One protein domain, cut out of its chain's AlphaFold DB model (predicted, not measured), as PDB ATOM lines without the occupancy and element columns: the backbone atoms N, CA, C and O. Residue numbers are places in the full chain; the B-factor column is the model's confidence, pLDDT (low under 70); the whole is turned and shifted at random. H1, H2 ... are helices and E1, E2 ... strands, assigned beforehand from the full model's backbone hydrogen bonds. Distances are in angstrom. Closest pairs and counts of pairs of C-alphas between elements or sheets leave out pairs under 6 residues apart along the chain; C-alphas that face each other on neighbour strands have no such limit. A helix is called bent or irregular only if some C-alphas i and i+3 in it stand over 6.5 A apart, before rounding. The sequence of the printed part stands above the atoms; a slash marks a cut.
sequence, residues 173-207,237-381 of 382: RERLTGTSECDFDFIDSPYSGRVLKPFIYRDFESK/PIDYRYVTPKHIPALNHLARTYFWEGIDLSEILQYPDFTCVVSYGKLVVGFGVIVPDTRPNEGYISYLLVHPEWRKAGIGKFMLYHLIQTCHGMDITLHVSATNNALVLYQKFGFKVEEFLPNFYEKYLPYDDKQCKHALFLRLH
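This is residues 173 to 207 and 237 to 381 of the 382 residues of the protein "Cysteine-rich protein 2-binding protein" of Armadillidium nasatum (UniProt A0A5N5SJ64). A twisted, curled sheet of eight strands wraps round one helix, H4, while H2 crosses over the opposite face and the short H5 sits by strands E6, E8 and E7. Outlying H1 is joined to E1 by residues 178 to 200, which hold no named element. The printed part has 180 residues with six named helices and eight named strands, in the order H1 E1 E2 H2 H3 E3 E4 E5 H4 E6 H5 E7 H6 E8; the class is mixed, helices and strands. The sheet's order is E1 E2 E3 E4 E5 E6 E8 E7, mixed, with E5 and E6 parallel and the other neighbours antiparallel. The whole is compact, with a radius of gyration of the C-alphas of 16.5 A and spans of 47 by 39 by 31 A.

E3 (residues 275 to 280), E4 (283 to 295) and E5 (298 to 306) form a meander, each strand the antiparallel neighbour of the one before, and two hairpins; N 278 and O 286 are 2.8 A apart, N 289 and O 303 2.8 A. E2 (238 to 241) is the antiparallel neighbour of E3, with N 239 to O 279 at 2.8 A, and edge strand E1 (201 to 203) is the antiparallel neighbour of E2, with N 203 to O 238 at 2.9 A. E6 (331 to 337) is the parallel neighbour of E5, with N 301 to O 333 at 2.9 A; E8 (375 to 380) is the antiparallel neighbour of E6, with N 334 to O 378 at 3.0 A, and edge strand E7 (352 to 357) that of E8, with N 377 to O 355 at 2.8 A. The sheet curls round H4 (315 to 326); the closest C-alphas of H4 and E4, Met 319 and Gly 288, are 6.3 A apart. E5, H4 and E6 form a strand-helix-strand unit, parallel neighbour strands with a helix between along the chain; its crossover is right-handed. H5 (343 to 348) only grazes the sheet; E6, H5 and E7 form a split unit, E8 between its strands, also right-handed. On the opposite face from H4, H2 (248 to 258) runs across the strands at a height over the sheet of 8.9 A. H3 (266 to 270) and irregular H6 (360 to 363, its end C-alphas 7.1 A apart) only graze the sheet; H1 (173 to 177) is not on it. Every O i to N i+4 pair is within hydrogen-bond range in H1, H2, H4 and H5; H3 has 0 of 1, but 2 of 2 O i to N i+3 pairs, and H6 is too short.

H1 begins at C-alpha 173 (25.687, 33.659, -59.733). E4 spans 34.4 A from C-alpha 283 (22.749, 40.232, -45.512); E5 spans 24.0 A, E6 20.3 A and H4 16.7 A. E8 ends at C-alpha 380 (29.386, 41.022, -15.030).

The C-alphas farthest apart, Arg 173 and Glu 354, are 50.2 A apart. Residues 208 to 236 are cut out, with 10.0 A between C-alphas 207 and 237. The links H1 to E1 and H6 to E8 are long. Mean pLDDT of the printed part is 89.3; residues 175 to 183 and residue 367 are under 70.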
ATOM      1  N   ARG A 173      26.998  33.519 -60.365       72.94
ATOM      2  CA  ARG A 173      25.687  33.659 -59.733       72.94
ATOM      3  C   ARG A 173      25.785  33.478 -58.224       72.94
ATOM      4  O   ARG A 173      25.322  34.347 -57.510       72.94
ATOM      5  N   GLU A 174      26.432  32.430 -57.732       71.44
ATOM      6  CA  GLU A 174      26.606  32.211 -56.288       71.44
ATOM      7  C   GLU A 174      27.480  33.275 -55.619       71.44
ATOM      8  O   GLU A 174      27.255  33.609 -54.460       71.44
ATOM      9  N   ARG A 175      28.441  33.867 -56.336       68.62
ATOM     10  CA  ARG A 175      29.190  35.024 -55.827       68.62
ATOM     11  C   ARG A 175      28.300  36.264 -55.670       68.62
ATOM     12  O   ARG A 175      28.508  37.039 -54.744       68.62
ATOM     13  N   LEU A 176      27.319  36.446 -56.553       67.56
ATOM     14  CA  LEU A 176      26.361  37.557 -56.516       67.56
ATOM     15  C   LEU A 176      25.213  37.329 -55.532       67.56
ATOM     16  O   LEU A 176      24.834  38.232 -54.794       67.56
ATOM     17  N   THR A 177      24.630  36.136 -55.552       64.81
ATOM     18  CA  THR A 177      23.398  35.806 -54.837       64.81
ATOM     19  C   THR A 177      23.649  35.004 -53.571       64.81
ATOM     20  O   THR A 177      22.682  34.664 -52.905       64.81
ATOM     21  N   GLY A 178      24.894  34.647 -53.247       64.56
ATOM     22  CA  GLY A 178      25.231  33.656 -52.221       64.56
ATOM     23  C   GLY A 178      24.905  32.223 -52.661       64.56
ATOM     24  O   GLY A 178      24.073  32.018 -53.552       64.56
ATOM     25  N   THR A 179      25.527  31.233 -52.017       62.81
ATOM     26  CA  THR A 179      25.228  29.808 -52.232       62.81
ATOM     27  C   THR A 179      23.766  29.482 -51.900       62.81
ATOM     28  O   THR A 179      23.116  30.174 -51.107       62.81
ATOM     29  N   SER A 180      23.229  28.476 -52.591       56.28
ATOM     30  CA  SER A 180      21.844  27.981 -52.464       56.28
ATOM     31  C   SER A 180      21.706  26.867 -51.421       56.28
ATOM     32  O   SER A 180      20.598  26.415 -51.153       56.28
ATOM     33  N   GLU A 181      22.837  26.383 -50.908       55.06
ATOM     34  CA  GLU A 181      22.918  25.253 -49.985       55.06
ATOM     35  C   GLU A 181      22.247  25.547 -48.643       55.06
ATOM     36  O   GLU A 181      22.236  26.683 -48.171       55.06
ATOM     37  N   CYS A 182      21.718  24.478 -48.056       52.22
ATOM     38  CA  CYS A 182      20.857  24.419 -46.888       52.22
ATOM     39  C   CYS A 182      21.348  25.277 -45.711       52.22
ATOM     40  O   CYS A 182      22.200  24.880 -44.927       52.22
ATOM     41  N   ASP A 183      20.687  26.414 -45.496       63.00
ATOM     42  CA  ASP A 183      20.789  27.238 -44.279       63.00
ATOM     43  C   ASP A 183      20.308  26.508 -42.995       63.00
ATOM     44  O   ASP A 183      20.132  27.128 -41.947       63.00
ATOM     45  N   PHE A 184      20.048  25.198 -43.074       72.06
ATOM     46  CA  PHE A 184      19.433  24.370 -42.036       72.06
ATOM     47  C   PHE A 184      20.362  23.272 -41.505       72.06
ATOM     48  O   PHE A 184      19.910  22.422 -40.737       72.06
ATOM     49  N   ASP A 185      21.638  23.293 -41.883       78.75
ATOM     50  CA  ASP A 185      22.598  22.295 -41.426       78.75
ATOM     51  C   ASP A 185      22.945  22.496 -39.944       78.75
ATOM     52  O   ASP A 185      23.107  23.619 -39.453       78.75
ATOM     53  N   PHE A 186      23.058  21.381 -39.224       85.12
ATOM     54  CA  PHE A 186      23.583  21.372 -37.865       85.12
ATOM     55  C   PHE A 186      25.095  21.610 -37.892       85.12
ATOM     56  O   PHE A 186      25.780  21.213 -38.835       85.12
ATOM     57  N   ILE A 187      25.610  22.281 -36.864       85.56
ATOM     58  CA  ILE A 187      27.033  22.619 -36.756       85.56
ATOM     59  C   ILE A 187      27.601  21.918 -35.532       85.56
ATOM     60  O   ILE A 187      27.128  22.146 -34.423       85.56
ATOM     61  N   ASP A 188      28.649  21.129 -35.715       86.75
ATOM     62  CA  ASP A 188      29.362  20.529 -34.593       86.75
ATOM     63  C   ASP A 188      30.395  21.515 -34.054       86.75
ATOM     64  O   ASP A 188      31.247  22.019 -34.793       86.75
ATOM     65  N   SER A 189      30.317  21.813 -32.758       88.62
ATOM     66  CA  SER A 189      31.269  22.700 -32.098       88.62
ATOM     67  C   SER A 189      32.600  21.997 -31.842       88.62
ATOM     68  O   SER A 189      32.627  21.031 -31.075       88.62
ATOM     69  N   PRO A 190      33.726  22.494 -32.387       87.31
ATOM     70  CA  PRO A 190      35.042  21.919 -32.119       87.31
ATOM     71  C   PRO A 190      35.464  22.038 -30.652       87.31
ATOM     72  O   PRO A 190      36.261  21.236 -30.179       87.31
ATOM     73  N   TYR A 191      34.956  23.052 -29.950       86.19
ATOM     74  CA  TYR A 191      35.354  23.360 -28.581       86.19
ATOM     75  C   TYR A 191      34.518  22.603 -27.542       86.19
ATOM     76  O   TYR A 191      35.082  21.981 -26.649       86.19
ATOM     77  N   SER A 192      33.183  22.612 -27.650       86.38
ATOM     78  CA  SER A 192      32.315  21.953 -26.657       86.38
ATOM     79  C   SER A 192      31.854  20.548 -27.059       86.38
ATOM     80  O   SER A 192      31.252  19.851 -26.242       86.38
ATOM     81  N   GLY A 193      32.062  20.147 -28.318       86.44
ATOM     82  CA  GLY A 193      31.526  18.904 -28.882       86.44
ATOM     83  C   GLY A 193      30.001  18.892 -29.048       86.44
ATOM     84  O   GLY A 193      29.430  17.851 -29.363       86.44
ATOM     85  N   ARG A 194      29.313  20.018 -28.810       89.00
ATOM     86  CA  ARG A 194      27.852  20.111 -28.930       89.00
ATOM     87  C   ARG A 194      27.425  20.238 -30.388       89.00
ATOM     88  O   ARG A 194      28.043  20.963 -31.164       89.00
ATOM     89  N   VAL A 195      26.304  19.598 -30.711       91.00
ATOM     90  CA  VAL A 195      25.619  19.761 -31.995       91.00
ATOM     91  C   VAL A 195      24.693  20.973 -31.904       91.00
ATOM     92  O   VAL A 195      23.704  20.982 -31.163       91.00
ATOM     93  N   LEU A 196      25.023  22.018 -32.648       90.75
ATOM     94  CA  LEU A 196      24.291  23.271 -32.683       90.75
ATOM     95  C   LEU A 196      23.180  23.233 -33.721       90.75
ATOM     96  O   LEU A 196      23.370  22.816 -34.865       90.75
ATOM     97  N   LYS A 197      22.016  23.758 -33.335       91.06
ATOM     98  CA  LYS A 197      20.913  23.999 -34.266       91.06
ATOM     99  C   LYS A 197      21.303  25.079 -35.285       91.06
ATOM    100  O   LYS A 197      21.988  26.032 -34.915       91.06
ATOM    101  N   PRO A 198      20.778  25.011 -36.520       86.81
ATOM    102  CA  PRO A 198      21.064  26.002 -37.565       86.81
ATOM    103  C   PRO A 198      20.675  27.438 -37.183       86.81
ATOM    104  O   PRO A 198      21.306  28.405 -37.609       86.81
ATOM    105  N   PHE A 199      19.642  27.585 -36.351       92.12
ATOM    106  CA  PHE A 199      19.160  28.875 -35.869       92.12
ATOM    107  C   PHE A 199      19.085  28.864 -34.350       92.12
ATOM    108  O   PHE A 199      18.556  27.928 -33.748       92.12
ATOM    109  N   ILE A 200      19.563  29.951 -33.754       94.25
ATOM    110  CA  ILE A 200      19.350  30.290 -32.350       94.25
ATOM    111  C   ILE A 200      17.919  30.809 -32.188       94.25
ATOM    112  O   ILE A 200      17.189  30.383 -31.298       94.25
ATOM    113  N   TYR A 201      17.517  31.727 -33.070       94.25
ATOM    114  CA  TYR A 201      16.208  32.373 -33.065       94.25
ATOM    115  C   TYR A 201      15.908  32.968 -34.446       94.25
ATOM    116  O   TYR A 201      16.827  33.373 -35.160       94.25
ATOM    117  N   ARG A 202      14.628  33.021 -34.823       93.06
ATOM    118  CA  ARG A 202      14.159  33.718 -36.027       93.06
ATOM    119  C   ARG A 202      13.087  34.713 -35.629       93.06
ATOM    120  O   ARG A 202      12.060  34.327 -35.076       93.06
ATOM    121  N   ASP A 203      13.346  35.975 -35.916       93.31
ATOM    122  CA  ASP A 203      12.503  37.088 -35.516       93.31
ATOM    123  C   ASP A 203      11.746  37.640 -36.725       93.31
ATOM    124  O   ASP A 203      12.350  38.109 -37.691       93.31
ATOM    125  N   PHE A 204      10.419  37.587 -36.668       90.94
ATOM    126  CA  PHE A 204       9.526  38.144 -37.690       90.94
ATOM    127  C   PHE A 204       8.878  39.464 -37.244       90.94
ATOM    128  O   PHE A 204       8.208  40.131 -38.035       90.94
ATOM    129  N   GLU A 205       9.054  39.846 -35.978       90.44
ATOM    130  CA  GLU A 205       8.346  40.959 -35.350       90.44
ATOM    131  C   GLU A 205       9.171  42.244 -35.380       90.44
ATOM    132  O   GLU A 205       8.630  43.333 -35.614       90.44
ATOM    133  N   SER A 206      10.485  42.134 -35.175       89.19
ATOM    134  CA  SER A 206      11.375  43.290 -35.097       89.19
ATOM    135  C   SER A 206      11.436  44.069 -36.407       89.19
ATOM    136  O   SER A 206      11.770  43.556 -37.474       89.19
ATOM    137  N   LYS A 207      11.184  45.378 -36.309       89.69
ATOM    138  CA  LYS A 207      11.184  46.310 -37.449       89.69
ATOM    139  C   LYS A 207      12.250  47.393 -37.271       89.69
ATOM    140  O   LYS A 207      11.928  48.486 -36.788       89.69
ATOM    141  N   PRO A 237      12.589  36.966 -42.173       91.81
ATOM    142  CA  PRO A 237      12.950  37.090 -40.770       91.81
ATOM    143  C   PRO A 237      14.343  37.701 -40.594       91.81
ATOM    144  O   PRO A 237      15.187  37.688 -41.496       91.81
ATOM    145  N   ILE A 238      14.582  38.215 -39.390       94.56
ATOM    146  CA  ILE A 238      15.919  38.462 -38.862       94.56
ATOM    147  C   ILE A 238      16.371  37.171 -38.177       94.56
ATOM    148  O   ILE A 238      15.844  36.776 -37.135       94.56
ATOM    149  N   ASP A 239      17.347  36.507 -38.781       94.56
ATOM    150  CA  ASP A 239      17.860  35.221 -38.335       94.56
ATOM    151  C   ASP A 239      19.092  35.404 -37.452       94.56
ATOM    152  O   ASP A 239      20.074  36.033 -37.855       94.56
ATOM    153  N   TYR A 240      19.056  34.783 -36.275       96.25
ATOM    154  CA  TYR A 240      20.183  34.654 -35.358       96.25
ATOM    155  C   TYR A 240      20.756  33.246 -35.507       96.25
ATOM    156  O   TYR A 240      20.062  32.258 -35.253       96.25
ATOM    157  N   ARG A 241      22.011  33.145 -35.940       94.31
ATOM    158  CA  ARG A 241      22.693  31.886 -36.268       94.31
ATOM    159  C   ARG A 241      24.074  31.841 -35.624       94.31
ATOM    160  O   ARG A 241      24.630  32.878 -35.267       94.31
ATOM    161  N   TYR A 242      24.651  30.652 -35.519       94.69
ATOM    162  CA  TYR A 242      26.056  30.510 -35.145       94.69
ATOM    163  C   TYR A 242      26.972  30.858 -36.327       94.69
ATOM    164  O   TYR A 242      26.554  30.890 -37.492       94.69
ATOM    165  N   VAL A 243      28.233  31.178 -36.038       92.75
ATOM    166  CA  VAL A 243      29.206  31.492 -37.085       92.75
ATOM    167  C   VAL A 243      29.463  30.278 -37.983       92.75
ATOM    168  O   VAL A 243      29.566  29.143 -37.533       92.75
ATOM    169  N   THR A 244      29.618  30.542 -39.276       89.06
ATOM    170  CA  THR A 244      30.077  29.565 -40.261       89.06
ATOM    171  C   THR A 244      31.220  30.179 -41.062       89.06
ATOM    172  O   THR A 244      31.341  31.411 -41.119       89.06
ATOM    173  N   PRO A 245      32.037  29.368 -41.757       87.50
ATOM    174  CA  PRO A 245      33.073  29.891 -42.644       87.50
ATOM    175  C   PRO A 245      32.527  30.846 -43.718       87.50
ATOM    176  O   PRO A 245      33.227  31.770 -44.130       87.50
ATOM    177  N   LYS A 246      31.261  30.671 -44.132       85.31
ATOM    178  CA  LYS A 246      30.572  31.533 -45.108       85.31
ATOM    179  C   LYS A 246      30.370  32.957 -44.573       85.31
ATOM    180  O   LYS A 246      30.388  33.909 -45.348       85.31
ATOM    181  N   HIS A 247      30.215  33.118 -43.259       90.00
ATOM    182  CA  HIS A 247      29.984  34.418 -42.631       90.00
ATOM    183  C   HIS A 247      31.276  35.251 -42.504       90.00
ATOM    184  O   HIS A 247      31.220  36.479 -42.585       90.00
ATOM    185  N   ILE A 248      32.444  34.612 -42.352       90.31
ATOM    186  CA  ILE A 248      33.721  35.276 -42.020       90.31
ATOM    187  C   ILE A 248      34.066  36.477 -42.918       90.31
ATOM    188  O   ILE A 248      34.416  37.522 -42.369       90.31
ATOM    189  N   PRO A 249      33.930  36.424 -44.260       89.69
ATOM    190  CA  PRO A 249      34.226  37.584 -45.101       89.69
ATOM    191  C   PRO A 249      33.362  38.809 -44.769       89.69
ATOM    192  O   PRO A 249      33.876  39.927 -44.703       89.69
ATOM    193  N   ALA A 250      32.066  38.602 -44.517       91.31
ATOM    194  CA  ALA A 250      31.136  39.673 -44.170       91.31
ATOM    195  C   ALA A 250      31.412  40.226 -42.764       91.31
ATOM    196  O   ALA A 250      31.429  41.443 -42.576       91.31
ATOM    197  N   LEU A 251      31.692  39.349 -41.794       93.94
ATOM    198  CA  LEU A 251      32.060  39.746 -40.433       93.94
ATOM    199  C   LEU A 251      33.356  40.562 -40.433       93.94
ATOM    200  O   LEU A 251      33.395  41.635 -39.840       93.94
ATOM    201  N   ASN A 252      34.385  40.106 -41.151       92.56
ATOM    202  CA  ASN A 252      35.653  40.820 -41.294       92.56
ATOM    203  C   ASN A 252      35.465  42.197 -41.935       92.56
ATOM    204  O   ASN A 252      36.077  43.167 -41.496       92.56
ATOM    205  N   HIS A 253      34.616  42.304 -42.960       91.38
ATOM    206  CA  HIS A 253      34.307  43.589 -43.581       91.38
ATOM    207  C   HIS A 253      33.627  44.550 -42.595       91.38
ATOM    208  O   HIS A 253      34.081  45.683 -42.430       91.38
ATOM    209  N   LEU A 254      32.588  44.089 -41.891       94.25
ATOM    210  CA  LEU A 254      31.911  44.881 -40.864       94.25
ATOM    211  C   LEU A 254      32.869  45.281 -39.735       94.25
ATOM    212  O   LEU A 254      32.879  46.442 -39.327       94.25
ATOM    213  N   ALA A 255      33.703  44.351 -39.268       93.56
ATOM    214  CA  ALA A 255      34.648  44.607 -38.194       93.56
ATOM    215  C   ALA A 255      35.660  45.692 -38.585       93.56
ATOM    216  O   ALA A 255      35.832  46.671 -37.864       93.56
ATOM    217  N   ARG A 256      36.256  45.569 -39.778       90.81
ATOM    218  CA  ARG A 256      37.229  46.539 -40.303       90.81
ATOM    219  C   ARG A 256      36.644  47.925 -40.533       90.81
ATOM    220  O   ARG A 256      37.365  48.908 -40.442       90.81
ATOM    221  N   THR A 257      35.353  47.992 -40.844       91.25
ATOM    222  CA  THR A 257      34.665  49.255 -41.129       91.25
ATOM    223  C   THR A 257      34.280  49.998 -39.851       91.25
ATOM    224  O   THR A 257      34.386  51.218 -39.800       91.25
ATOM    225  N   TYR A 258      33.806  49.279 -38.827       92.19
ATOM    226  CA  TYR A 258      33.224  49.892 -37.627       92.19
ATOM    227  C   TYR A 258      34.130  49.887 -36.390       92.19
ATOM    228  O   TYR A 258      33.816  50.595 -35.434       92.19
ATOM    229  N   PHE A 259      35.211  49.106 -36.387       90.81
ATOM    230  CA  PHE A 259      36.211  49.098 -35.318       90.81
ATOM    231  C   PHE A 259      37.535  49.687 -35.827       90.81
ATOM    232  O   PHE A 259      37.745  50.889 -35.711       90.81
ATOM    233  N   TRP A 260      38.415  48.865 -36.407       87.12
ATOM    234  CA  TRP A 260      39.703  49.289 -36.968       87.12
ATOM    235  C   TRP A 260      40.186  48.327 -38.058       87.12
ATOM    236  O   TRP A 260      39.728  47.188 -38.170       87.12
ATOM    237  N   GLU A 261      41.132  48.777 -38.880       83.62
ATOM    238  CA  GLU A 261      41.675  47.973 -39.972       83.62
ATOM    239  C   GLU A 261      42.475  46.755 -39.480       83.62
ATOM    240  O   GLU A 261      43.061  46.749 -38.401       83.62
ATOM    241  N   GLY A 262      42.543  45.708 -40.307       80.06
ATOM    242  CA  GLY A 262      43.376  44.533 -40.018       80.06
ATOM    243  C   GLY A 262      42.751  43.489 -39.090       80.06
ATOM    244  O   GLY A 262      43.438  42.536 -38.738       80.06
ATOM    245  N   ILE A 263      41.467  43.615 -38.740       86.44
ATOM    246  CA  ILE A 263      40.744  42.573 -37.992       86.44
ATOM    247  C   ILE A 263      40.500  41.343 -38.882       86.44
ATOM    248  O   ILE A 263      40.038  41.461 -40.027       86.44
ATOM    249  N   ASP A 264      40.783  40.160 -38.351       86.94
ATOM    250  CA  ASP A 264      40.402  38.857 -38.877       86.94
ATOM    251  C   ASP A 264      39.755  37.998 -37.789       86.94
ATOM    252  O   ASP A 264      40.359  37.666 -36.778       86.94
ATOM    253  N   LEU A 265      38.519  37.597 -38.042       89.12
ATOM    254  CA  LEU A 265      37.682  36.817 -37.150       89.12
ATOM    255  C   LEU A 265      37.732  35.320 -37.464       89.12
ATOM    256  O   LEU A 265      36.959  34.570 -36.890       89.12
ATOM    257  N   SER A 266      38.625  34.843 -38.335       87.31
ATOM    258  CA  SER A 266      38.705  33.415 -38.691       87.31
ATOM    259  C   SER A 266      38.906  32.486 -37.480       87.31
ATOM    260  O   SER A 266      38.466  31.339 -37.510       87.31
ATOM    261  N   GLU A 267      39.522  32.975 -36.396       85.06
ATOM    262  CA  GLU A 267      39.710  32.220 -35.147       85.06
ATOM    263  C   GLU A 267      38.385  31.833 -34.468       85.06
ATOM    264  O   GLU A 267      38.320  30.780 -33.837       85.06
ATOM    265  N   ILE A 268      37.311  32.613 -34.648       89.88
ATOM    266  CA  ILE A 268      36.030  32.376 -33.956       89.88
ATOM    267  C   ILE A 268      35.333  31.085 -34.404       89.88
ATOM    268  O   ILE A 268      34.436  30.599 -33.723       89.88
ATOM    269  N   LEU A 269      35.765  30.499 -35.527       88.12
ATOM    270  CA  LEU A 269      35.287  29.198 -36.001       88.12
ATOM    271  C   LEU A 269      35.638  28.045 -35.047       88.12
ATOM    272  O   LEU A 269      35.056  26.972 -35.169       88.12
ATOM    273  N   GLN A 270      36.579  28.244 -34.117       87.00
ATOM    274  CA  GLN A 270      36.929  27.238 -33.110       87.00
ATOM    275  C   GLN A 270      35.852  27.093 -32.027       87.00
ATOM    276  O   GLN A 270      35.695  26.013 -31.470       87.00
ATOM    277  N   TYR A 271      35.098  28.158 -31.745       89.44
ATOM    278  CA  TYR A 271      34.107  28.214 -30.668       89.44
ATOM    279  C   TYR A 271      32.767  28.778 -31.174       89.44
ATOM    280  O   TYR A 271      32.313  29.824 -30.705       89.44
ATOM    281  N   PRO A 272      32.095  28.099 -32.129       91.69
ATOM    282  CA  PRO A 272      30.879  28.613 -32.750       91.69
ATOM    283  C   PRO A 272      29.728  28.809 -31.756       91.69
ATOM    284  O   PRO A 272      28.973  29.763 -31.926       91.69
ATOM    285  N   ASP A 273      29.640  28.004 -30.690       92.56
ATOM    286  CA  ASP A 273      28.625  28.140 -29.625       92.56
ATOM    287  C   ASP A 273      28.630  29.529 -28.978       92.56
ATOM    288  O   ASP A 273      27.599  30.050 -28.560       92.56
ATOM    289  N   PHE A 274      29.817  30.130 -28.904       93.94
ATOM    290  CA  PHE A 274      30.102  31.398 -28.242       93.94
ATOM    291  C   PHE A 274      30.013  32.582 -29.217       93.94
ATOM    292  O   PHE A 274      30.584  33.656 -29.009       93.94
ATOM    293  N   THR A 275      29.287  32.393 -30.316       95.69
ATOM    294  CA  THR A 275      29.076  33.414 -31.337       95.69
ATOM    295  C   THR A 275      27.599  33.566 -31.651       95.69
ATOM    296  O   THR A 275      26.817  32.625 -31.574       95.69
ATOM    297  N   CYS A 276      27.212  34.770 -32.052       96.88
ATOM    298  CA  CYS A 276      25.875  35.053 -32.543       96.88
ATOM    299  C   CYS A 276      25.994  35.943 -33.775       96.88
ATOM    300  O   CYS A 276      26.437  37.081 -33.671       96.88
ATOM    301  N   VAL A 277      25.631  35.430 -34.944       96.62
ATOM    302  CA  VAL A 277      25.583  36.169 -36.209       96.62
ATOM    303  C   VAL A 277      24.133  36.497 -36.523       96.62
ATOM    304  O   VAL A 277      23.269  35.626 -36.472       96.62
ATOM    305  N   VAL A 278      23.869  37.753 -36.868       96.88
ATOM    306  CA  VAL A 278      22.532  38.237 -37.209       96.88
ATOM    307  C   VAL A 278      22.483  38.563 -38.686       96.88
ATOM    308  O   VAL A 278      23.303  39.336 -39.192       96.88
ATOM    309  N   SER A 279      21.497  38.002 -39.370       94.25
ATOM    310  CA  SER A 279      21.310  38.177 -40.805       94.25
ATOM    311  C   SER A 279      19.863  38.494 -41.158       94.25
ATOM    312  O   SER A 279      18.935  38.041 -40.500       94.25
ATOM    313  N   TYR A 280      19.673  39.300 -42.196       92.31
ATOM    314  CA  TYR A 280      18.384  39.527 -42.834       92.31
ATOM    315  C   TYR A 280      18.445  38.951 -44.248       92.31
ATOM    316  O   TYR A 280      19.099  39.510 -45.137       92.31
ATOM    317  N   GLY A 281      17.836  37.780 -44.444       87.75
ATOM    318  CA  GLY A 281      18.107  36.956 -45.619       87.75
ATOM    319  C   GLY A 281      19.600  36.620 -45.703       87.75
ATOM    320  O   GLY A 281      20.151  36.007 -44.800       87.75
ATOM    321  N   LYS A 282      20.276  37.062 -46.768       85.19
ATOM    322  CA  LYS A 282      21.721  36.827 -46.968       85.19
ATOM    323  C   LYS A 282      22.612  37.983 -46.498       85.19
ATOM    324  O   LYS A 282      23.833  37.912 -46.619       85.19
ATOM    325  N   LEU A 283      22.018  39.062 -45.988       90.25
ATOM    326  CA  LEU A 283      22.749  40.232 -45.512       90.25
ATOM    327  C   LEU A 283      23.110  40.051 -44.038       90.25
ATOM    328  O   LEU A 283      22.215  40.007 -43.200       90.25
ATOM    329  N   VAL A 284      24.399  40.019 -43.703       94.50
ATOM    330  CA  VAL A 284      24.844  40.079 -42.302       94.50
ATOM    331  C   VAL A 284      24.670  41.508 -41.786       94.50
ATOM    332  O   VAL A 284      25.223  42.452 -42.348       94.50
ATOM    333  N   VAL A 285      23.898  41.664 -40.712       95.94
ATOM    334  CA  VAL A 285      23.538  42.967 -40.125       95.94
ATOM    335  C   VAL A 285      24.143  43.177 -38.740       95.94
ATOM    336  O   VAL A 285      24.145  44.294 -38.226       95.94
ATOM    337  N   GLY A 286      24.675  42.128 -38.122       96.69
ATOM    338  CA  GLY A 286      25.337  42.218 -36.831       96.69
ATOM    339  C   GLY A 286      26.007  40.913 -36.445       96.69
ATOM    340  O   GLY A 286      25.739  39.867 -37.034       96.69
ATOM    341  N   PHE A 287      26.895  40.987 -35.465       97.88
ATOM    342  CA  PHE A 287      27.501  39.812 -34.864       97.88
ATOM    343  C   PHE A 287      27.981  40.108 -33.440       97.88
ATOM    344  O   PHE A 287      28.275  41.252 -33.087       97.88
ATOM    345  N   GLY A 288      28.071  39.061 -32.630       97.25
ATOM    346  CA  GLY A 288      28.628  39.071 -31.288       97.25
ATOM    347  C   GLY A 288      29.526  37.858 -31.074       97.25
ATOM    348  O   GLY A 288      29.217  36.769 -31.556       97.25
ATOM    349  N   VAL A 289      30.643  38.059 -30.381       95.88
ATOM    350  CA  VAL A 289      31.658  37.033 -30.119       95.88
ATOM    351  C   VAL A 289      32.111  37.145 -28.671       95.88
ATOM    352  O   VAL A 289      32.574  38.210 -28.250       95.88
ATOM    353  N   ILE A 290      32.028  36.036 -27.940       94.12
ATOM    354  CA  ILE A 290      32.689  35.856 -26.649       94.12
ATOM    355  C   ILE A 290      33.782  34.796 -26.800       94.12
ATOM    356  O   ILE A 290      33.611  33.812 -27.514       94.12
ATOM    357  N   VAL A 291      34.932  35.025 -26.175       91.50
ATOM    358  CA  VAL A 291      35.990  34.019 -26.071       91.50
ATOM    359  C   VAL A 291      35.896  33.418 -24.675       91.50
ATOM    360  O   VAL A 291      36.053  34.170 -23.709       91.50
ATOM    361  N   PRO A 292      35.615  32.112 -24.548       88.50
ATOM    362  CA  PRO A 292      35.594  31.449 -23.250       88.50
ATOM    363  C   PRO A 292      37.011  31.294 -22.673       88.50
ATOM    364  O   PRO A 292      38.002  31.448 -23.392       88.50
ATOM    365  N   ASP A 293      37.087  30.990 -21.375       84.25
ATOM    366  CA  ASP A 293      38.299  30.596 -20.636       84.25
ATOM    367  C   ASP A 293      39.518  31.508 -20.814       84.25
ATOM    368  O   ASP A 293      40.669  31.070 -20.858       84.25
ATOM    369  N   THR A 294      39.286  32.812 -20.909       83.31
ATOM    370  CA  THR A 294      40.391  33.779 -20.983       83.31
ATOM    371  C   THR A 294      41.166  33.876 -19.673       83.31
ATOM    372  O   THR A 294      42.375  34.118 -19.673       83.31
ATOM    373  N   ARG A 295      40.468  33.637 -18.562       80.75
ATOM    374  CA  ARG A 295      41.001  33.324 -17.234       80.75
ATOM    375  C   ARG A 295      40.141  32.203 -16.635       80.75
ATOM    376  O   ARG A 295      39.083  31.908 -17.198       80.75
ATOM    377  N   PRO A 296      40.551  31.575 -15.516       81.12
ATOM    378  CA  PRO A 296      39.708  30.595 -14.843       81.12
ATOM    379  C   PRO A 296      38.330  31.193 -14.559       81.12
ATOM    380  O   PRO A 296      38.232  32.202 -13.865       81.12
ATOM    381  N   ASN A 297      37.290  30.576 -15.119       86.31
ATOM    382  CA  ASN A 297      35.904  31.008 -14.979       86.31
ATOM    383  C   ASN A 297      35.590  32.419 -15.533       86.31
ATOM    384  O   ASN A 297      34.674  33.073 -15.041       86.31
ATOM    385  N   GLU A 298      36.334  32.898 -16.544       90.50
ATOM    386  CA  GLU A 298      36.126  34.223 -17.157       90.50
ATOM    387  C   GLU A 298      36.002  34.150 -18.693       90.50
ATOM    388  O   GLU A 298      36.929  33.729 -19.399       90.50
ATOM    389  N   GLY A 299      34.881  34.643 -19.225       93.12
ATOM    390  CA  GLY A 299      34.644  34.834 -20.657       93.12
ATOM    391  C   GLY A 299      34.788  36.297 -21.085       93.12
ATOM    392  O   GLY A 299      34.270  37.198 -20.431       93.12
ATOM    393  N   TYR A 300      35.434  36.548 -22.224       94.56
ATOM    394  CA  TYR A 300      35.696  37.904 -22.722       94.56
ATOM    395  C   TYR A 300      34.902  38.228 -23.989       94.56
ATOM    396  O   TYR A 300      35.116  37.610 -25.040       94.56
ATOM    397  N   ILE A 301      34.010  39.219 -23.938       95.94
ATOM    398  CA  ILE A 301      33.297  39.697 -25.132       95.94
ATOM    399  C   ILE A 301      34.280  40.493 -25.991       95.94
ATOM    400  O   ILE A 301      34.626  41.629 -25.672       95.94
ATOM    401  N   SER A 302      34.703  39.889 -27.102       93.25
ATOM    402  CA  SER A 302      35.696  40.481 -28.006       93.25
ATOM    403  C   SER A 302      35.078  41.518 -28.930       93.25
ATOM    404  O   SER A 302      35.602  42.618 -29.078       93.25
ATOM    405  N   TYR A 303      33.941  41.180 -29.540       95.50
ATOM    406  CA  TYR A 303      33.250  42.064 -30.469       95.50
ATOM    407  C   TYR A 303      31.745  41.941 -30.295       95.50
ATOM    408  O   TYR A 303      31.207  40.840 -30.193       95.50
ATOM    409  N   LEU A 304      31.058  43.079 -30.313       97.00
ATOM    410  CA  LEU A 304      29.606  43.153 -30.375       97.00
ATOM    411  C   LEU A 304      29.222  44.312 -31.290       97.00
ATOM    412  O   LEU A 304      29.459  45.477 -30.970       97.00
ATOM    413  N   LEU A 305      28.630  43.995 -32.436       96.81
ATOM    414  CA  LEU A 305      28.297  44.976 -33.457       96.81
ATOM    415  C   LEU A 305      26.892  44.744 -33.999       96.81
ATOM    416  O   LEU A 305      26.533  43.649 -34.418       96.81
ATOM    417  N   VAL A 306      26.126  45.828 -34.080       97.00
ATOM    418  CA  VAL A 306      24.926  45.916 -34.916       97.00
ATOM    419  C   VAL A 306      25.132  47.058 -35.896       97.00
ATOM    420  O   VAL A 306      25.499  48.170 -35.482       97.00
ATOM    421  N   HIS A 307      24.870  46.797 -37.174       96.12
ATOM    422  CA  HIS A 307      24.919  47.797 -38.232       96.12
ATOM    423  C   HIS A 307      24.055  49.007 -37.839       96.12
ATOM    424  O   HIS A 307      22.916  48.806 -37.411       96.12
ATOM    425  N   PRO A 308      24.541  50.258 -37.954       94.75
ATOM    426  CA  PRO A 308      23.837  51.451 -37.476       94.75
ATOM    427  C   PRO A 308      22.378  51.550 -37.928       94.75
ATOM    428  O   PRO A 308      21.502  51.835 -37.113       94.75
ATOM    429  N   GLU A 309      22.104  51.224 -39.191       94.94
ATOM    430  CA  GLU A 309      20.749  51.263 -39.763       94.94
ATOM    431  C   GLU A 309      19.805  50.164 -39.226       94.94
ATOM    432  O   GLU A 309      18.587  50.245 -39.393       94.94
ATOM    433  N   TRP A 310      20.361  49.148 -38.560       95.50
ATOM    434  CA  TRP A 310      19.647  48.014 -37.964       95.50
ATOM    435  C   TRP A 310      19.534  48.113 -36.432       95.50
ATOM    436  O   TRP A 310      19.009  47.215 -35.776       95.50
ATOM    437  N   ARG A 311      20.008  49.209 -35.825       94.56
ATOM    438  CA  ARG A 311      19.924  49.436 -34.371       94.56
ATOM    439  C   ARG A 311      18.500  49.800 -33.927       94.56
ATOM    440  O   ARG A 311      17.606  50.021 -34.735       94.56
ATOM    441  N   LYS A 312      18.307  49.901 -32.604       92.50
ATOM    442  CA  LYS A 312      17.034  50.280 -31.950       92.50
ATOM    443  C   LYS A 312      15.865  49.314 -32.224       92.50
ATOM    444  O   LYS A 312      14.711  49.714 -32.146       92.50
ATOM    445  N   ALA A 313      16.172  48.046 -32.493       93.81
ATOM    446  CA  ALA A 313      15.194  46.977 -32.717       93.81
ATOM    447  C   ALA A 313      15.442  45.750 -31.821       93.81
ATOM    448  O   ALA A 313      15.169  44.631 -32.215       93.81
ATOM    449  N   GLY A 314      16.064  45.923 -30.651       94.06
ATOM    450  CA  GLY A 314      16.319  44.809 -29.723       94.06
ATOM    451  C   GLY A 314      17.440  43.835 -30.123       94.06
ATOM    452  O   GLY A 314      17.900  43.098 -29.259       94.06
ATOM    453  N   ILE A 315      17.971  43.898 -31.350       96.38
ATOM    454  CA  ILE A 315      19.008  42.974 -31.858       96.38
ATOM    455  C   ILE A 315      20.223  42.857 -30.922       96.38
ATOM    456  O   ILE A 315      20.602  41.763 -30.515       96.38
ATOM    457  N   GLY A 316      20.811  43.989 -30.520       96.19
ATOM    458  CA  GLY A 316      21.963  43.995 -29.608       96.19
ATOM    459  C   GLY A 316      21.638  43.439 -28.217       96.19
ATOM    460  O   GLY A 316      22.478  42.780 -27.613       96.19
ATOM    461  N   LYS A 317      20.406  43.657 -27.736       96.44
ATOM    462  CA  LYS A 317      19.919  43.103 -26.466       96.44
ATOM    463  C   LYS A 317      19.823  41.582 -26.561       96.44
ATOM    464  O   LYS A 317      20.305  40.902 -25.665       96.44
ATOM    465  N   PHE A 318      19.245  41.057 -27.641       96.94
ATOM    466  CA  PHE A 318      19.128  39.615 -27.838       96.94
ATOM    467  C   PHE A 318      20.500  38.944 -27.968       96.94
ATOM    468  O   PHE A 318      20.758  37.971 -27.266       96.94
ATOM    469  N   MET A 319      21.401  39.489 -28.797       97.06
ATOM    470  CA  MET A 319      22.756  38.940 -28.944       97.06
ATOM    471  C   MET A 319      23.483  38.878 -27.601       97.06
ATOM    472  O   MET A 319      24.014  37.834 -27.238       97.06
ATOM    473  N   LEU A 320      23.478  39.981 -26.845       96.50
ATOM    474  CA  LEU A 320      24.148  40.036 -25.549       96.50
ATOM    475  C   LEU A 320      23.518  39.061 -24.546       96.50
ATOM    476  O   LEU A 320      24.241  38.344 -23.865       96.50
ATOM    477  N   TYR A 321      22.185  38.983 -24.502       96.06
ATOM    478  CA  TYR A 321      21.476  38.000 -23.684       96.06
ATOM    479  C   TYR A 321      21.903  36.569 -24.020       96.06
ATOM    480  O   TYR A 321      22.258  35.820 -23.116       96.06
ATOM    481  N   HIS A 322      21.909  36.202 -25.304       95.88
ATOM    482  CA  HIS A 322      22.299  34.866 -25.740       95.88
ATOM    483  C   HIS A 322      23.739  34.533 -25.332       95.88
ATOM    484  O   HIS A 322      23.953  33.516 -24.683       95.88
ATOM    485  N   LEU A 323      24.703  35.418 -25.618       95.00
ATOM    486  CA  LEU A 323      26.111  35.205 -25.258       95.00
ATOM    487  C   LEU A 323      26.300  35.022 -23.746       95.00
ATOM    488  O   LEU A 323      27.027  34.132 -23.314       95.00
ATOM    489  N   ILE A 324      25.600  35.828 -22.943       94.44
ATOM    490  CA  ILE A 324      25.626  35.714 -21.483       94.44
ATOM    491  C   ILE A 324      25.058  34.366 -21.021       94.44
ATOM    492  O   ILE A 324      25.583  33.764 -20.088       94.44
ATOM    493  N   GLN A 325      23.982  33.880 -21.645       92.81
ATOM    494  CA  GLN A 325      23.396  32.582 -21.301       92.81
ATOM    495  C   GLN A 325      24.286  31.405 -21.711       92.81
ATOM    496  O   GLN A 325      24.340  30.421 -20.979       92.81
ATOM    497  N   THR A 326      25.011  31.505 -22.828       90.00
ATOM    498  CA  THR A 326      25.955  30.463 -23.255       90.00
ATOM    499  C   THR A 326      27.119  30.312 -22.270       90.00
ATOM    500  O   THR A 326      27.535  29.193 -21.981       90.00
ATOM    501  N   CYS A 327      27.598  31.417 -21.694       86.44
ATOM    502  CA  CYS A 327      28.656  31.442 -20.679       86.44
ATOM    503  C   CYS A 327      28.119  31.282 -19.245       86.44
ATOM    504  O   CYS A 327      28.485  32.039 -18.345       86.44
ATOM    505  N   HIS A 328      27.208  30.334 -19.019       82.62
ATOM    506  CA  HIS A 328      26.631  30.128 -17.691       82.62
ATOM    507  C   HIS A 328      27.701  29.720 -16.667       82.62
ATOM    508  O   HIS A 328      28.511  28.839 -16.938       82.62
ATOM    509  N   GLY A 329      27.675  30.349 -15.489       83.94
ATOM    510  CA  GLY A 329      28.610  30.070 -14.395       83.94
ATOM    511  C   GLY A 329      29.973  30.757 -14.499       83.94
ATOM    512  O   GLY A 329      30.763  30.595 -13.580       83.94
ATOM    513  N   MET A 330      30.236  31.529 -15.560       89.19
ATOM    514  CA  MET A 330      31.467  32.310 -15.726       89.19
ATOM    515  C   MET A 330      31.212  33.810 -15.556       89.19
ATOM    516  O   MET A 330      30.179  34.328 -15.996       89.19
ATOM    517  N   ASP A 331      32.203  34.514 -15.012       94.31
ATOM    518  CA  ASP A 331      32.258  35.971 -15.057       94.31
ATOM    519  C   ASP A 331      32.470  36.427 -16.502       94.31
ATOM    520  O   ASP A 331      33.220  35.819 -17.268       94.31
ATOM    521  N   ILE A 332      31.810  37.516 -16.896       95.69
ATOM    522  CA  ILE A 332      31.896  38.029 -18.266       95.69
ATOM    523  C   ILE A 332      32.520  39.413 -18.255       95.69
ATOM    524  O   ILE A 332      32.019  40.317 -17.586       95.69
ATOM    525  N   THR A 333      33.580  39.601 -19.034       96.00
ATOM    526  CA  THR A 333      34.318  40.864 -19.109       96.00
ATOM    527  C   THR A 333      34.359  41.434 -20.520       96.00
ATOM    528  O   THR A 333      34.203  40.719 -21.513       96.00
ATOM    529  N   LEU A 334      34.508  42.757 -20.630       96.12
ATOM    530  CA  LEU A 334      34.629  43.452 -21.914       96.12
ATOM    531  C   LEU A 334      35.325  44.805 -21.775       96.12
ATOM    532  O   LEU A 334      35.347  45.401 -20.700       96.12
ATOM    533  N   HIS A 335      35.851  45.305 -22.894       95.00
ATOM    534  CA  HIS A 335      36.330  46.684 -23.010       95.00
ATOM    535  C   HIS A 335      35.394  47.487 -23.903       95.00
ATOM    536  O   HIS A 335      34.968  47.019 -24.960       95.00
ATOM    537  N   VAL A 336      35.112  48.720 -23.504       94.94
ATOM    538  CA  VAL A 336      34.316  49.653 -24.302       94.94
ATOM    539  C   VAL A 336      34.933  51.042 -24.254       94.94
ATOM    540  O   VAL A 336      35.410  51.487 -23.214       94.94
ATOM    541  N   SER A 337      34.917  51.755 -25.379       93.19
ATOM    542  CA  SER A 337      35.336  53.159 -25.412       93.19
ATOM    543  C   SER A 337      34.455  54.011 -24.496       93.19
ATOM    544  O   SER A 337      33.230  53.869 -24.499       93.19
ATOM    545  N   ALA A 338      35.076  54.925 -23.746       90.06
ATOM    546  CA  ALA A 338      34.383  55.785 -22.785       90.06
ATOM    547  C   ALA A 338      33.296  56.671 -23.431       90.06
ATOM    548  O   ALA A 338      32.340  57.059 -22.767       90.06
ATOM    549  N   THR A 339      33.402  56.958 -24.733       91.19
ATOM    550  CA  THR A 339      32.418  57.753 -25.490       91.19
ATOM    551  C   THR A 339      31.345  56.912 -26.184       91.19
ATOM    552  O   THR A 339      30.500  57.454 -26.894       91.19
ATOM    553  N   ASN A 340      31.378  55.583 -26.063       92.56
ATOM    554  CA  ASN A 340      30.460  54.714 -26.789       92.56
ATOM    555  C   ASN A 340      29.127  54.549 -26.041       92.56
ATOM    556  O   ASN A 340      29.065  54.018 -24.932       92.56
ATOM    557  N   ASN A 341      28.028  54.891 -26.716       91.50
ATOM    558  CA  ASN A 341      26.661  54.750 -26.204       91.50
ATOM    559  C   ASN A 341      26.266  53.302 -25.848       91.50
ATOM    560  O   ASN A 341      25.260  53.091 -25.168       91.50
ATOM    561  N   ALA A 342      27.034  52.298 -26.288       93.25
ATOM    562  CA  ALA A 342      26.849  50.902 -25.895       93.25
ATOM    563  C   ALA A 342      26.952  50.680 -24.373       93.25
ATOM    564  O   ALA A 342      26.356  49.730 -23.871       93.25
ATOM    565  N   LEU A 343      27.607  51.582 -23.628       94.31
ATOM    566  CA  LEU A 343      27.645  51.562 -22.159       94.31
ATOM    567  C   LEU A 343      26.254  51.423 -21.527       94.31
ATOM    568  O   LEU A 343      26.071  50.619 -20.616       94.31
ATOM    569  N   VAL A 344      25.252  52.122 -22.068       94.62
ATOM    570  CA  VAL A 344      23.866  52.063 -21.571       94.62
ATOM    571  C   VAL A 344      23.264  50.666 -21.744       94.62
ATOM    572  O   VAL A 344      22.459  50.227 -20.925       94.62
ATOM    573  N   LEU A 345      23.634  49.949 -22.812       95.69
ATOM    574  CA  LEU A 345      23.204  48.567 -23.011       95.69
ATOM    575  C   LEU A 345      23.843  47.659 -21.958       95.69
ATOM    576  O   LEU A 345      23.123  46.909 -21.310       95.69
ATOM    577  N   TYR A 346      25.159  47.752 -21.762       96.88
ATOM    578  CA  TYR A 346      25.875  46.906 -20.804       96.88
ATOM    579  C   TYR A 346      25.402  47.135 -19.363       96.88
ATOM    580  O   TYR A 346      25.101  46.176 -18.656       96.88
ATOM    581  N   GLN A 347      25.211  48.389 -18.952       95.75
ATOM    582  CA  GLN A 347      24.680  48.718 -17.625       95.75
ATOM    583  C   GLN A 347      23.293  48.108 -17.380       95.75
ATOM    584  O   GLN A 347      23.037  47.576 -16.305       95.75
ATOM    585  N   LYS A 348      22.407  48.101 -18.389       96.06
ATOM    586  CA  LYS A 348      21.080  47.456 -18.289       96.06
ATOM    587  C   LYS A 348      21.146  45.942 -18.092       96.06
ATOM    588  O   LYS A 348      20.188  45.367 -17.588       96.06
ATOM    589  N   PHE A 349      22.239  45.304 -18.505       95.56
ATOM    590  CA  PHE A 349      22.500  43.885 -18.258       95.56
ATOM    591  C   PHE A 349      23.223  43.624 -16.929       95.56
ATOM    592  O   PHE A 349      23.468  42.468 -16.604       95.56
ATOM    593  N   GLY A 350      23.539  44.670 -16.157       95.94
ATOM    594  CA  GLY A 350      24.184  44.556 -14.850       95.94
ATOM    595  C   GLY A 350      25.712  44.608 -14.880       95.94
ATOM    596  O   GLY A 350      26.332  44.383 -13.843       95.94
ATOM    597  N   PHE A 351      26.330  44.924 -16.023       97.19
ATOM    598  CA  PHE A 351      27.777  45.134 -16.074       97.19
ATOM    599  C   PHE A 351      28.177  46.340 -15.220       97.19
ATOM    600  O   PHE A 351      27.580  47.418 -15.326       97.19
ATOM    601  N   LYS A 352      29.228  46.167 -14.418       96.88
ATOM    602  CA  LYS A 352      29.833  47.217 -13.596       96.88
ATOM    603  C   LYS A 352      31.192  47.597 -14.164       96.88
ATOM    604  O   LYS A 352      31.895  46.749 -14.704       96.88
ATOM    605  N   VAL A 353      31.541  48.876 -14.055       96.00
ATOM    606  CA  VAL A 353      32.884  49.359 -14.396       96.00
ATOM    607  C   VAL A 353      33.831  48.941 -13.278       96.00
ATOM    608  O   VAL A 353      33.564  49.239 -12.116       96.00
ATOM    609  N   GLU A 354      34.908  48.256 -13.636       94.56
ATOM    610  CA  GLU A 354      35.946  47.802 -12.708       94.56
ATOM    611  C   GLU A 354      37.202  48.675 -12.820       94.56
ATOM    612  O   GLU A 354      37.769  49.066 -11.805       94.56
ATOM    613  N   GLU A 355      37.597  49.051 -14.040       94.19
ATOM    614  CA  GLU A 355      38.826  49.811 -14.279       94.19
ATOM    615  C   GLU A 355      38.665  50.826 -15.423       94.19
ATOM    616  O   GLU A 355      37.936  50.598 -16.394       94.19
ATOM    617  N   PHE A 356      39.366  51.960 -15.323       94.06
ATOM    618  CA  PHE A 356      39.546  52.913 -16.419       94.06
ATOM    619  C   PHE A 356      40.950  52.764 -17.007       94.06
ATOM    620  O   PHE A 356      41.945  52.945 -16.311       94.06
ATOM    621  N   LEU A 357      41.022  52.481 -18.307       90.19
ATOM    622  CA  LEU A 357      42.258  52.190 -19.026       90.19
ATOM    623  C   LEU A 357      42.582  53.329 -20.005       90.19
ATOM    624  O   LEU A 357      41.987  53.415 -21.093       90.19
ATOM    625  N   PRO A 358      43.517  54.232 -19.662       88.19
ATOM    626  CA  PRO A 358      43.894  55.315 -20.554       88.19
ATOM    627  C   PRO A 358      44.639  54.780 -21.787       88.19
ATOM    628  O   PRO A 358      45.483  53.899 -21.676       88.19
ATOM    629  N   ASN A 359      44.345  55.338 -22.969       85.94
ATOM    630  CA  ASN A 359      45.021  55.041 -24.239       85.94
ATOM    631  C   ASN A 359      44.979  53.570 -24.688       85.94
ATOM    632  O   ASN A 359      45.753  53.164 -25.550       85.94
ATOM    633  N   PHE A 360      44.035  52.784 -24.171       87.50
ATOM    634  CA  PHE A 360      43.859  51.380 -24.539       87.50
ATOM    635  C   PHE A 360      43.746  51.158 -26.061       87.50
ATOM    636  O   PHE A 360      44.401  50.277 -26.614       87.50
ATOM    637  N   TYR A 361      42.959  51.982 -26.762       87.06
ATOM    638  CA  TYR A 361      42.740  51.831 -28.206       87.06
ATOM    639  C   TYR A 361      43.815  52.485 -29.080       87.06
ATOM    640  O   TYR A 361      43.749  52.390 -30.305       87.06
ATOM    641  N   GLU A 362      44.822  53.131 -28.490       84.06
ATOM    642  CA  GLU A 362      45.864  53.846 -29.234       84.06
ATOM    643  C   GLU A 362      46.693  52.928 -30.149       84.06
ATOM    644  O   GLU A 362      47.183  53.358 -31.193       84.06
ATOM    645  N   LYS A 363      46.800  51.643 -29.797       80.94
ATOM    646  CA  LYS A 363      47.462  50.624 -30.619       80.94
ATOM    647  C   LYS A 363      46.679  50.271 -31.891       80.94
ATOM    648  O   LYS A 363      47.290  49.912 -32.900       80.94
ATOM    649  N   TYR A 364      45.351  50.340 -31.835       83.00
ATOM    650  CA  TYR A 364      44.461  49.849 -32.888       83.00
ATOM    651  C   TYR A 364      43.975  50.958 -33.818       83.00
ATOM    652  O   TYR A 364      43.855  50.749 -35.024       83.00
ATOM    653  N   LEU A 365      43.706  52.140 -33.262       83.50
ATOM    654  CA  LEU A 365      43.208  53.278 -34.022       83.50
ATOM    655  C   LEU A 365      44.338  53.964 -34.806       83.50
ATOM    656  O   LEU A 365      45.488  54.004 -34.351       83.50
ATOM    657  N   PRO A 366      44.039  54.538 -35.985       78.19
ATOM    658  CA  PRO A 366      44.993  55.390 -36.668       78.19
ATOM    659  C   PRO A 366      45.318  56.605 -35.795       78.19
ATOM    660  O   PRO A 366      44.495  57.102 -35.032       78.19
ATOM    661  N   TYR A 367      46.551  57.093 -35.895       67.94
ATOM    662  CA  TYR A 367      47.037  58.133 -34.986       67.94
ATOM    663  C   TYR A 367      46.246  59.446 -35.082       67.94
ATOM    664  O   TYR A 367      46.098  60.133 -34.074       67.94
ATOM    665  N   ASP A 368      45.763  59.779 -36.280       75.06
ATOM    666  CA  ASP A 368      45.025  61.014 -36.561       75.06
ATOM    667  C   ASP A 368      43.516  60.878 -36.279       75.06
ATOM    668  O   ASP A 368      42.739  61.781 -36.601       75.06
ATOM    669  N   ASP A 369      43.078  59.753 -35.701       79.25
ATOM    670  CA  ASP A 369      41.671  59.554 -35.369       79.25
ATOM    671  C   ASP A 369      41.243  60.458 -34.204       79.25
ATOM    672  O   ASP A 369      41.944  60.613 -33.202       79.25
ATOM    673  N   LYS A 370      40.051  61.044 -34.335       79.50
ATOM    674  CA  LYS A 370      39.424  61.902 -33.317       79.50
ATOM    675  C   LYS A 370      38.638  61.097 -32.280       79.50
ATOM    676  O   LYS A 370      38.073  61.677 -31.356       79.50
ATOM    677  N   GLN A 371      38.548  59.779 -32.451       83.44
ATOM    678  CA  GLN A 371      37.852  58.896 -31.522       83.44
ATOM    679  C   GLN A 371      38.556  58.805 -30.162       83.44
ATOM    680  O   GLN A 371      39.772  58.951 -30.041       83.44
ATOM    681  N   CYS A 372      37.772  58.545 -29.112       85.31
ATOM    682  CA  CYS A 372      38.298  58.394 -27.761       85.31
ATOM    683  C   CYS A 372      39.160  57.130 -27.650       85.31
ATOM    684  O   CYS A 372      38.671  56.012 -27.834       85.31
ATOM    685  N   LYS A 373      40.434  57.318 -27.290       88.00
ATOM    686  CA  LYS A 373      41.419  56.238 -27.126       88.00
ATOM    687  C   LYS A 373      41.307  55.502 -25.785       88.00
ATOM    688  O   LYS A 373      41.920  54.450 -25.623       88.00
ATOM    689  N   HIS A 374      40.565  56.044 -24.822       91.12
ATOM    690  CA  HIS A 374      40.419  55.463 -23.486       91.12
ATOM    691  C   HIS A 374      39.327  54.388 -23.471       91.12
ATOM    692  O   HIS A 374      38.293  54.531 -24.131       91.12
ATOM    693  N   ALA A 375      39.544  53.332 -22.691       93.69
ATOM    694  CA  ALA A 375      38.577  52.262 -22.494       93.69
ATOM    695  C   ALA A 375      38.119  52.191 -21.036       93.69
ATOM    696  O   ALA A 375      38.858  52.511 -20.110       93.69
ATOM    697  N   LEU A 376      36.890  51.732 -20.850       95.19
ATOM    698  CA  LEU A 376      36.378  51.242 -19.582       95.19
ATOM    699  C   LEU A 376      36.408  49.718 -19.637       95.19
ATOM    700  O   LEU A 376      35.950  49.126 -20.620       95.19
ATOM    701  N   PHE A 377      36.936  49.104 -18.585       95.38
ATOM    702  CA  PHE A 377      36.853  47.671 -18.353       95.38
ATOM    703  C   PHE A 377      35.604  47.379 -17.530       95.38
ATOM    704  O   PHE A 377      35.404  47.959 -16.457       95.38
ATOM    705  N   LEU A 378      34.732  46.525 -18.062       96.19
ATOM    706  CA  LEU A 378      33.481  46.156 -17.417       96.19
ATOM    707  C   LEU A 378      33.468  44.667 -17.105       96.19
ATOM    708  O   LEU A 378      33.904  43.860 -17.929       96.19
ATOM    709  N   ARG A 379      32.865  44.321 -15.968       95.75
ATOM    710  CA  ARG A 379      32.625  42.945 -15.538       95.75
ATOM    711  C   ARG A 379      31.167  42.737 -15.136       95.75
ATOM    712  O   ARG A 379      30.541  43.589 -14.503       95.75
ATOM    713  N   LEU A 380      30.633  41.587 -15.518       95.62
ATOM    714  CA  LEU A 380      29.386  41.022 -15.030       95.62
ATOM    715  C   LEU A 380      29.737  39.789 -14.194       95.62
ATOM    716  O   LEU A 380      30.216  38.803 -14.748       95.62
ATOM    717  N   HIS A 381      29.496  39.869 -12.887       91.75
ATOM    718  CA  HIS A 381      29.664  38.736 -11.979       91.75
ATOM    719  C   HIS A 381      28.460  37.797 -12.054       91.75
ATOM    720  O   HIS A 381      27.323  38.289 -12.126       91.75
TER     721      HIS A 381